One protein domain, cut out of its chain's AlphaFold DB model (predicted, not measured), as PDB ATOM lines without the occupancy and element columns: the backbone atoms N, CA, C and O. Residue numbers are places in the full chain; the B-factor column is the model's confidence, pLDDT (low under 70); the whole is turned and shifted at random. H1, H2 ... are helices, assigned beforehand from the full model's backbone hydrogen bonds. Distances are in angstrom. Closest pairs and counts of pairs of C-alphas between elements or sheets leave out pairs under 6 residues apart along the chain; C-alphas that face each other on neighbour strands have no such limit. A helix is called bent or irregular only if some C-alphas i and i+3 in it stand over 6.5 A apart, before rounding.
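What this domain is: This is residues 524 to 574 of the 878 residues of an uncharacterized protein of Actinobacteria bacterium (UniProt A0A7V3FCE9). Three short helices are gathered into a small body, their centres making a triangle: H1 and H2 lie side by side as a helical hairpin, and H3 sits near both of them. The long loop between H1 and H2 reaches out from this body, with residues 535 to 540 sticking out, and after H3 the last printed residues fold back. The printed part has 51 residues, with three named helices in the order H1, H2, H3 and no named strand; the class is all helix, though the helices hold 23 of the 51 residues. The whole is compact, with a radius of gyration of the C-alphas of 11.2 A, and its spans of 33 by 22 by 16 A make it only just elongated.

Where its parts are: H1 is residues 524 to 529, 8.9 A from first to last C-alpha, and begins with C-alpha 524 at (-39.204, -54.471, 38.041). Residues 530 to 541 hold no named element. H2, the longest helix by residues, is residues 542 to 550 and measures 13.6 A, with C-alpha 542 at (-47.779, -43.902, 32.471). It is irregular: C-alphas 545 and 548 are 7.7 A apart, against about 5 A in a regular helix. H3 is residues 559 to 566, 10.3 A long, and ends with C-alpha 566 at (-54.473, -52.848, 36.061).

How they stand to each other: H1 and H2 touch, with 8 pairs of C-alphas within 8 A; the closest C-alphas are those of Arg 524 and Arg 550, 5.7 A apart. They form a helical hairpin, running opposite ways at a shallow tilt of 22 degrees. H1 and H3 are close but not clearly touching; their closest C-alphas, those of Leu 526 and Leu 562, are 7.9 A apart. These two run the same way at a shallow tilt of 29 degrees. H2 and H3 are near each other, with 7 pairs of C-alphas within 10 A, the closest at 8.2 A. In H1 every O i to N i+4 pair is within hydrogen-bond range, in H3 3 of 4 are, and in H2 0 of 5, where 4 of 6 O i to N i+3 pairs are within range.

The domain as a whole: The two C-alphas farthest apart are those of Arg 537 and Arg 555, at 33.5 A. The first and last printed C-alphas, of Arg 524 and Pro 574, are 14.2 A apart. The printed part has no cut. The link from H1 to H2 is long, with 12 residues, and residues 535 to 540 in it stand free; the link from H2 to H3 is short, with 8 residues. The mean pLDDT of the printed part is 82.1, and residues 533 to 541 are under 70.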
ATOM      1  N   ARG A 524     -39.822 -54.754  39.335       91.88
ATOM      2  CA  ARG A 524     -39.204 -54.471  38.041       91.88
ATOM      3  C   ARG A 524     -39.969 -55.105  36.879       91.88
ATOM      4  O   ARG A 524     -40.216 -54.408  35.900       91.88
ATOM      5  N   GLU A 525     -40.369 -56.368  36.991       91.50
ATOM      6  CA  GLU A 525     -41.177 -57.041  35.963       91.50
ATOM      7  C   GLU A 525     -42.524 -56.335  35.794       91.50
ATOM      8  O   GLU A 525     -42.887 -55.970  34.677       91.50
ATOM      9  N   LEU A 526     -43.204 -56.009  36.903       91.88
ATOM     10  CA  LEU A 526     -44.452 -55.241  36.870       91.88
ATOM     11  C   LEU A 526     -44.280 -53.887  36.160       91.88
ATOM     12  O   LEU A 526     -45.141 -53.486  35.384       91.88
ATOM     13  N   TYR A 527     -43.161 -53.189  36.378       92.19
ATOM     14  CA  TYR A 527     -42.846 -51.948  35.662       92.19
ATOM     15  C   TYR A 527     -42.565 -52.160  34.167       92.19
ATOM     16  O   TYR A 527     -42.820 -51.276  33.340       92.19
ATOM     17  N   GLU A 528     -41.982 -53.301  33.810       91.50
ATOM     18  CA  GLU A 528     -41.614 -53.623  32.437       91.50
ATOM     19  C   GLU A 528     -42.828 -54.034  31.585       91.50
ATOM     20  O   GLU A 528     -42.805 -53.718  30.392       91.50
ATOM     21  N   LEU A 529     -43.918 -54.530  32.194       90.06
ATOM     22  CA  LEU A 529     -45.238 -54.718  31.556       90.06
ATOM     23  C   LEU A 529     -45.929 -53.397  31.153       90.06
ATOM     24  O   LEU A 529     -46.578 -53.332  30.113       90.06
ATOM     25  N   ILE A 530     -45.792 -52.321  31.940       89.44
ATOM     26  CA  ILE A 530     -46.534 -51.057  31.729       89.44
ATOM     27  C   ILE A 530     -46.268 -50.486  30.320       89.44
ATOM     28  O   ILE A 530     -45.104 -50.259  29.977       89.44
ATOM     29  N   PRO A 531     -47.277 -50.146  29.500       85.00
ATOM     30  CA  PRO A 531     -47.046 -49.611  28.158       85.00
ATOM     31  C   PRO A 531     -46.149 -48.362  28.103       85.00
ATOM     32  O   PRO A 531     -46.226 -47.445  28.930       85.00
ATOM     33  N   ARG A 532     -45.289 -48.292  27.078       74.38
ATOM     34  CA  ARG A 532     -44.532 -47.075  26.742       74.38
ATOM     35  C   ARG A 532     -45.467 -46.113  25.999       74.38
ATOM     36  O   ARG A 532     -45.631 -46.219  24.790       74.38
ATOM     37  N   GLY A 533     -46.116 -45.214  26.745       65.94
ATOM     38  CA  GLY A 533     -47.100 -44.262  26.207       65.94
ATOM     39  C   GLY A 533     -46.569 -43.378  25.066       65.94
ATOM     40  O   GLY A 533     -45.368 -43.116  24.979       65.94
ATOM     41  N   ARG A 534     -47.476 -42.909  24.196       57.06
ATOM     42  CA  ARG A 534     -47.142 -42.149  22.976       57.06
ATOM     43  C   ARG A 534     -46.343 -40.875  23.283       57.06
ATOM     44  O   ARG A 534     -46.782 -40.019  24.050       57.06
ATOM     45  N   SER A 535     -45.202 -40.722  22.616       48.88
ATOM     46  CA  SER A 535     -44.346 -39.536  22.675       48.88
ATOM     47  C   SER A 535     -44.947 -38.369  21.881       48.88
ATOM     48  O   SER A 535     -45.030 -38.395  20.656       48.88
ATOM     49  N   GLY A 536     -45.337 -37.308  22.587       49.50
ATOM     50  CA  GLY A 536     -45.838 -36.053  22.018       49.50
ATOM     51  C   GLY A 536     -45.683 -34.908  23.021       49.50
ATOM     52  O   GLY A 536     -45.452 -35.162  24.202       49.50
ATOM     53  N   ARG A 537     -45.805 -33.646  22.579       43.22
ATOM     54  CA  ARG A 537     -45.449 -32.458  23.394       43.22
ATOM     55  C   ARG A 537     -46.153 -32.355  24.760       43.22
ATOM     56  O   ARG A 537     -45.557 -31.797  25.673       43.22
ATOM     57  N   ASN A 538     -47.343 -32.942  24.918       47.53
ATOM     58  CA  ASN A 538     -48.101 -32.966  26.181       47.53
ATOM     59  C   ASN A 538     -48.230 -34.388  26.788       47.53
ATOM     60  O   ASN A 538     -49.045 -34.612  27.681       47.53
ATOM     61  N   GLY A 539     -47.480 -35.375  26.285       49.22
ATOM     62  CA  GLY A 539     -47.657 -36.792  26.621       49.22
ATOM     63  C   GLY A 539     -47.075 -37.194  27.980       49.22
ATOM     64  O   GLY A 539     -45.886 -37.495  28.087       49.22
ATOM     65  N   TYR A 540     -47.919 -37.285  29.011       53.19
ATOM     66  CA  TYR A 540     -47.572 -37.968  30.262       53.19
ATOM     67  C   TYR A 540     -47.550 -39.489  30.037       53.19
ATOM     68  O   TYR A 540     -48.588 -40.140  29.984       53.19
ATOM     69  N   GLY A 541     -46.358 -40.079  29.910       68.12
ATOM     70  CA  GLY A 541     -46.213 -41.534  29.831       68.12
ATOM     71  C   GLY A 541     -46.449 -42.208  31.187       68.12
ATOM     72  O   GLY A 541     -45.744 -41.893  32.147       68.12
ATOM     73  N   TYR A 542     -47.373 -43.175  31.251       76.88
ATOM     74  CA  TYR A 542     -47.779 -43.902  32.471       76.88
ATOM     75  C   TYR A 542     -46.596 -44.388  33.330       76.88
ATOM     76  O   TYR A 542     -46.575 -44.201  34.546       76.88
ATOM     77  N   ARG A 543     -45.530 -44.898  32.692       84.00
ATOM     78  CA  ARG A 543     -44.253 -45.300  33.322       84.00
ATOM     79  C   ARG A 543     -43.558 -44.227  34.188       84.00
ATOM     80  O   ARG A 543     -42.603 -44.565  34.889       84.00
ATOM     81  N   LYS A 544     -43.979 -42.957  34.153       83.81
ATOM     82  CA  LYS A 544     -43.489 -41.897  35.054       83.81
ATOM     83  C   LYS A 544     -44.123 -41.979  36.447       83.81
ATOM     84  O   LYS A 544     -43.425 -41.764  37.429       83.81
ATOM     85  N   GLU A 545     -45.408 -42.324  36.539       84.75
ATOM     86  CA  GLU A 545     -46.127 -42.462  37.815       84.75
ATOM     87  C   GLU A 545     -45.621 -43.674  38.612       84.75
ATOM     88  O   GLU A 545     -45.385 -43.600  39.817       84.75
ATOM     89  N   PHE A 546     -45.362 -44.776  37.908       89.62
ATOM     90  CA  PHE A 546     -44.888 -46.032  38.488       89.62
ATOM     91  C   PHE A 546     -43.359 -46.118  38.626       89.62
ATOM     92  O   PHE A 546     -42.826 -47.184  38.915       89.62
ATOM     93  N   ALA A 547     -42.624 -45.012  38.449       87.94
ATOM     94  CA  ALA A 547     -41.157 -45.003  38.486       87.94
ATOM     95  C   ALA A 547     -40.559 -45.529  39.809       87.94
ATOM     96  O   ALA A 547     -39.444 -46.048  39.807       87.94
ATOM     97  N   PHE A 548     -41.310 -45.470  40.917       91.12
ATOM     98  CA  PHE A 548     -40.919 -46.047  42.209       91.12
ATOM     99  C   PHE A 548     -40.726 -47.573  42.173       91.12
ATOM    100  O   PHE A 548     -39.958 -48.099  42.974       91.12
ATOM    101  N   LEU A 549     -41.355 -48.291  41.234       91.44
ATOM    102  CA  LEU A 549     -41.138 -49.728  41.028       91.44
ATOM    103  C   LEU A 549     -39.708 -50.073  40.566       91.44
ATOM    104  O   LEU A 549     -39.277 -51.212  40.709       91.44
ATOM    105  N   ARG A 550     -38.960 -49.096  40.032       91.62
ATOM    106  CA  ARG A 550     -37.538 -49.243  39.676       91.62
ATOM    107  C   ARG A 550     -36.572 -48.879  40.806       91.62
ATOM    108  O   ARG A 550     -35.365 -49.013  40.624       91.62
ATOM    109  N   ASP A 551     -37.070 -48.372  41.929       90.38
ATOM    110  CA  ASP A 551     -36.242 -48.028  43.083       90.38
ATOM    111  C   ASP A 551     -35.829 -49.315  43.824       90.38
ATOM    112  O   ASP A 551     -36.716 -50.054  44.250       90.38
ATOM    113  N   PRO A 552     -34.528 -49.599  44.045       88.31
ATOM    114  CA  PRO A 552     -34.080 -50.798  44.770       88.31
ATOM    115  C   PRO A 552     -34.591 -50.915  46.218       88.31
ATOM    116  O   PRO A 552     -34.449 -51.964  46.851       88.31
ATOM    117  N   ARG A 553     -35.176 -49.846  46.776       89.50
ATOM    118  CA  ARG A 553     -35.855 -49.854  48.082       89.50
ATOM    119  C   ARG A 553     -37.266 -50.451  47.998       89.50
ATOM    120  O   ARG A 553     -37.776 -50.932  49.010       89.50
ATOM    121  N   THR A 554     -37.880 -50.464  46.817       88.19
ATOM    122  CA  THR A 554     -39.158 -51.132  46.539       88.19
ATOM    123  C   THR A 554     -38.895 -52.622  46.338       88.19
ATOM    124  O   THR A 554     -38.525 -53.054  45.253       88.19
ATOM    125  N   ARG A 555     -39.045 -53.418  47.405       87.00
ATOM    126  CA  ARG A 555     -38.734 -54.863  47.394       87.00
ATOM    127  C   ARG A 555     -39.899 -55.777  47.010       87.00
ATOM    128  O   ARG A 555     -39.665 -56.930  46.670       87.00
ATOM    129  N   HIS A 556     -41.133 -55.286  47.086       88.62
ATOM    130  CA  HIS A 556     -42.343 -56.094  46.930       88.62
ATOM    131  C   HIS A 556     -43.401 -55.341  46.124       88.62
ATOM    132  O   HIS A 556     -43.568 -54.132  46.304       88.62
ATOM    133  N   VAL A 557     -44.133 -56.061  45.272       89.81
ATOM    134  CA  VAL A 557     -45.407 -55.594  44.715       89.81
ATOM    135  C   VAL A 557     -46.478 -55.712  45.799       89.81
ATOM    136  O   VAL A 557     -46.453 -56.640  46.606       89.81
ATOM    137  N   THR A 558     -47.421 -54.772  45.831       89.19
ATOM    138  CA  THR A 558     -48.608 -54.852  46.694       89.19
ATOM    139  C   THR A 558     -49.884 -54.891  45.868       89.19
ATOM    140  O   THR A 558     -49.892 -54.338  44.766       89.19
ATOM    141  N   ARG A 559     -50.973 -55.456  46.410       87.81
ATOM    142  CA  ARG A 559     -52.307 -55.472  45.775       87.81
ATOM    143  C   ARG A 559     -52.695 -54.091  45.237       87.81
ATOM    144  O   ARG A 559     -52.846 -53.928  44.033       87.81
ATOM    145  N   ARG A 560     -52.662 -53.058  46.089       86.62
ATOM    146  CA  ARG A 560     -52.935 -51.653  45.710       86.62
ATOM    147  C   ARG A 560     -52.014 -51.085  44.619       86.62
ATOM    148  O   ARG A 560     -52.345 -50.093  43.969       86.62
ATOM    149  N   THR A 561     -50.835 -51.670  44.419       90.00
ATOM    150  CA  THR A 561     -49.947 -51.304  43.308       90.00
ATOM    151  C   THR A 561     -50.326 -52.043  42.028       90.00
ATOM    152  O   THR A 561     -50.356 -51.420  40.971       90.00
ATOM    153  N   LEU A 562     -50.663 -53.332  42.128       90.94
ATOM    154  CA  LEU A 562     -51.145 -54.151  41.017       90.94
ATOM    155  C   LEU A 562     -52.479 -53.614  40.464       90.94
ATOM    156  O   LEU A 562     -52.577 -53.386  39.265       90.94
ATOM    157  N   GLU A 563     -53.441 -53.287  41.332       91.06
ATOM    158  CA  GLU A 563     -54.726 -52.648  40.989       91.06
ATOM    159  C   GLU A 563     -54.541 -51.327  40.223       91.06
ATOM    160  O   GLU A 563     -55.205 -51.077  39.219       91.06
ATOM    161  N   ARG A 564     -53.594 -50.479  40.650       90.38
ATOM    162  CA  ARG A 564     -53.269 -49.228  39.940       90.38
ATOM    163  C   ARG A 564     -52.614 -49.471  38.582       90.38
ATOM    164  O   ARG A 564     -52.809 -48.669  37.675       90.38
ATOM    165  N   VAL A 565     -51.842 -50.548  38.428       90.56
ATOM    166  CA  VAL A 565     -51.276 -50.941  37.127       90.56
ATOM    167  C   VAL A 565     -52.351 -51.561  36.224       90.56
ATOM    168  O   VAL A 565     -52.343 -51.290  35.028       90.56
ATOM    169  N   ALA A 566     -53.324 -52.288  36.783       90.25
ATOM    170  CA  ALA A 566     -54.473 -52.848  36.061       90.25
ATOM    171  C   ALA A 566     -55.338 -51.766  35.386       90.25
ATOM    172  O   ALA A 566     -55.933 -51.995  34.339       90.25
ATOM    173  N   GLN A 567     -55.370 -50.563  35.964       89.75
ATOM    174  CA  GLN A 567     -56.081 -49.398  35.425       89.75
ATOM    175  C   GLN A 567     -55.345 -48.701  34.260       89.75
ATOM    176  O   GLN A 567     -55.874 -47.739  33.698       89.75
ATOM    177  N   VAL A 568     -54.137 -49.139  33.875       87.69
ATOM    178  CA  VAL A 568     -53.388 -48.551  32.750       87.69
ATOM    179  C   VAL A 568     -53.896 -49.121  31.415       87.69
ATOM    180  O   VAL A 568     -53.781 -50.325  31.193       87.69
ATOM    181  N   PRO A 569     -54.393 -48.293  30.472       83.69
ATOM    182  CA  PRO A 569     -54.896 -48.788  29.191       83.69
ATOM    183  C   PRO A 569     -53.828 -49.538  28.382       83.69
ATOM    184  O   PRO A 569     -52.740 -49.011  28.138       83.69
ATOM    185  N   GLY A 570     -54.166 -50.751  27.934       82.12
ATOM    186  CA  GLY A 570     -53.259 -51.624  27.182       82.12
ATOM    187  C   GLY A 570     -52.223 -52.360  28.037       82.12
ATOM    188  O   GLY A 570     -51.210 -52.792  27.496       82.12
ATOM    189  N   ILE A 571     -52.431 -52.468  29.353       86.75
ATOM    190  CA  ILE A 571     -51.707 -53.435  30.184       86.75
ATOM    191  C   ILE A 571     -52.155 -54.860  29.827       86.75
ATOM    192  O   ILE A 571     -53.347 -55.134  29.718       86.75
ATOM    193  N   GLU A 572     -51.197 -55.771  29.683       86.62
ATOM    194  CA  GLU A 572     -51.437 -57.213  29.599       86.62
ATOM    195  C   GLU A 572     -50.699 -57.866  30.771       86.62
ATOM    196  O   GLU A 572     -49.493 -57.669  30.945       86.62
ATOM    197  N   PHE A 573     -51.424 -58.600  31.617       89.06
ATOM    198  CA  PHE A 573     -50.829 -59.340  32.729       89.06
ATOM    199  C   PHE A 573     -50.575 -60.805  32.347       89.06
ATOM    200  O   PHE A 573     -51.386 -61.403  31.640       89.06
ATOM    201  N   PRO A 574     -49.510 -61.430  32.885       89.38
ATOM    202  CA  PRO A 574     -49.422 -62.882  32.994       89.38
ATOM    203  C   PRO A 574     -50.717 -63.479  33.562       89.38
ATOM    204  O   PRO A 574     -51.199 -63.027  34.600       89.38
TER     205      PRO A 574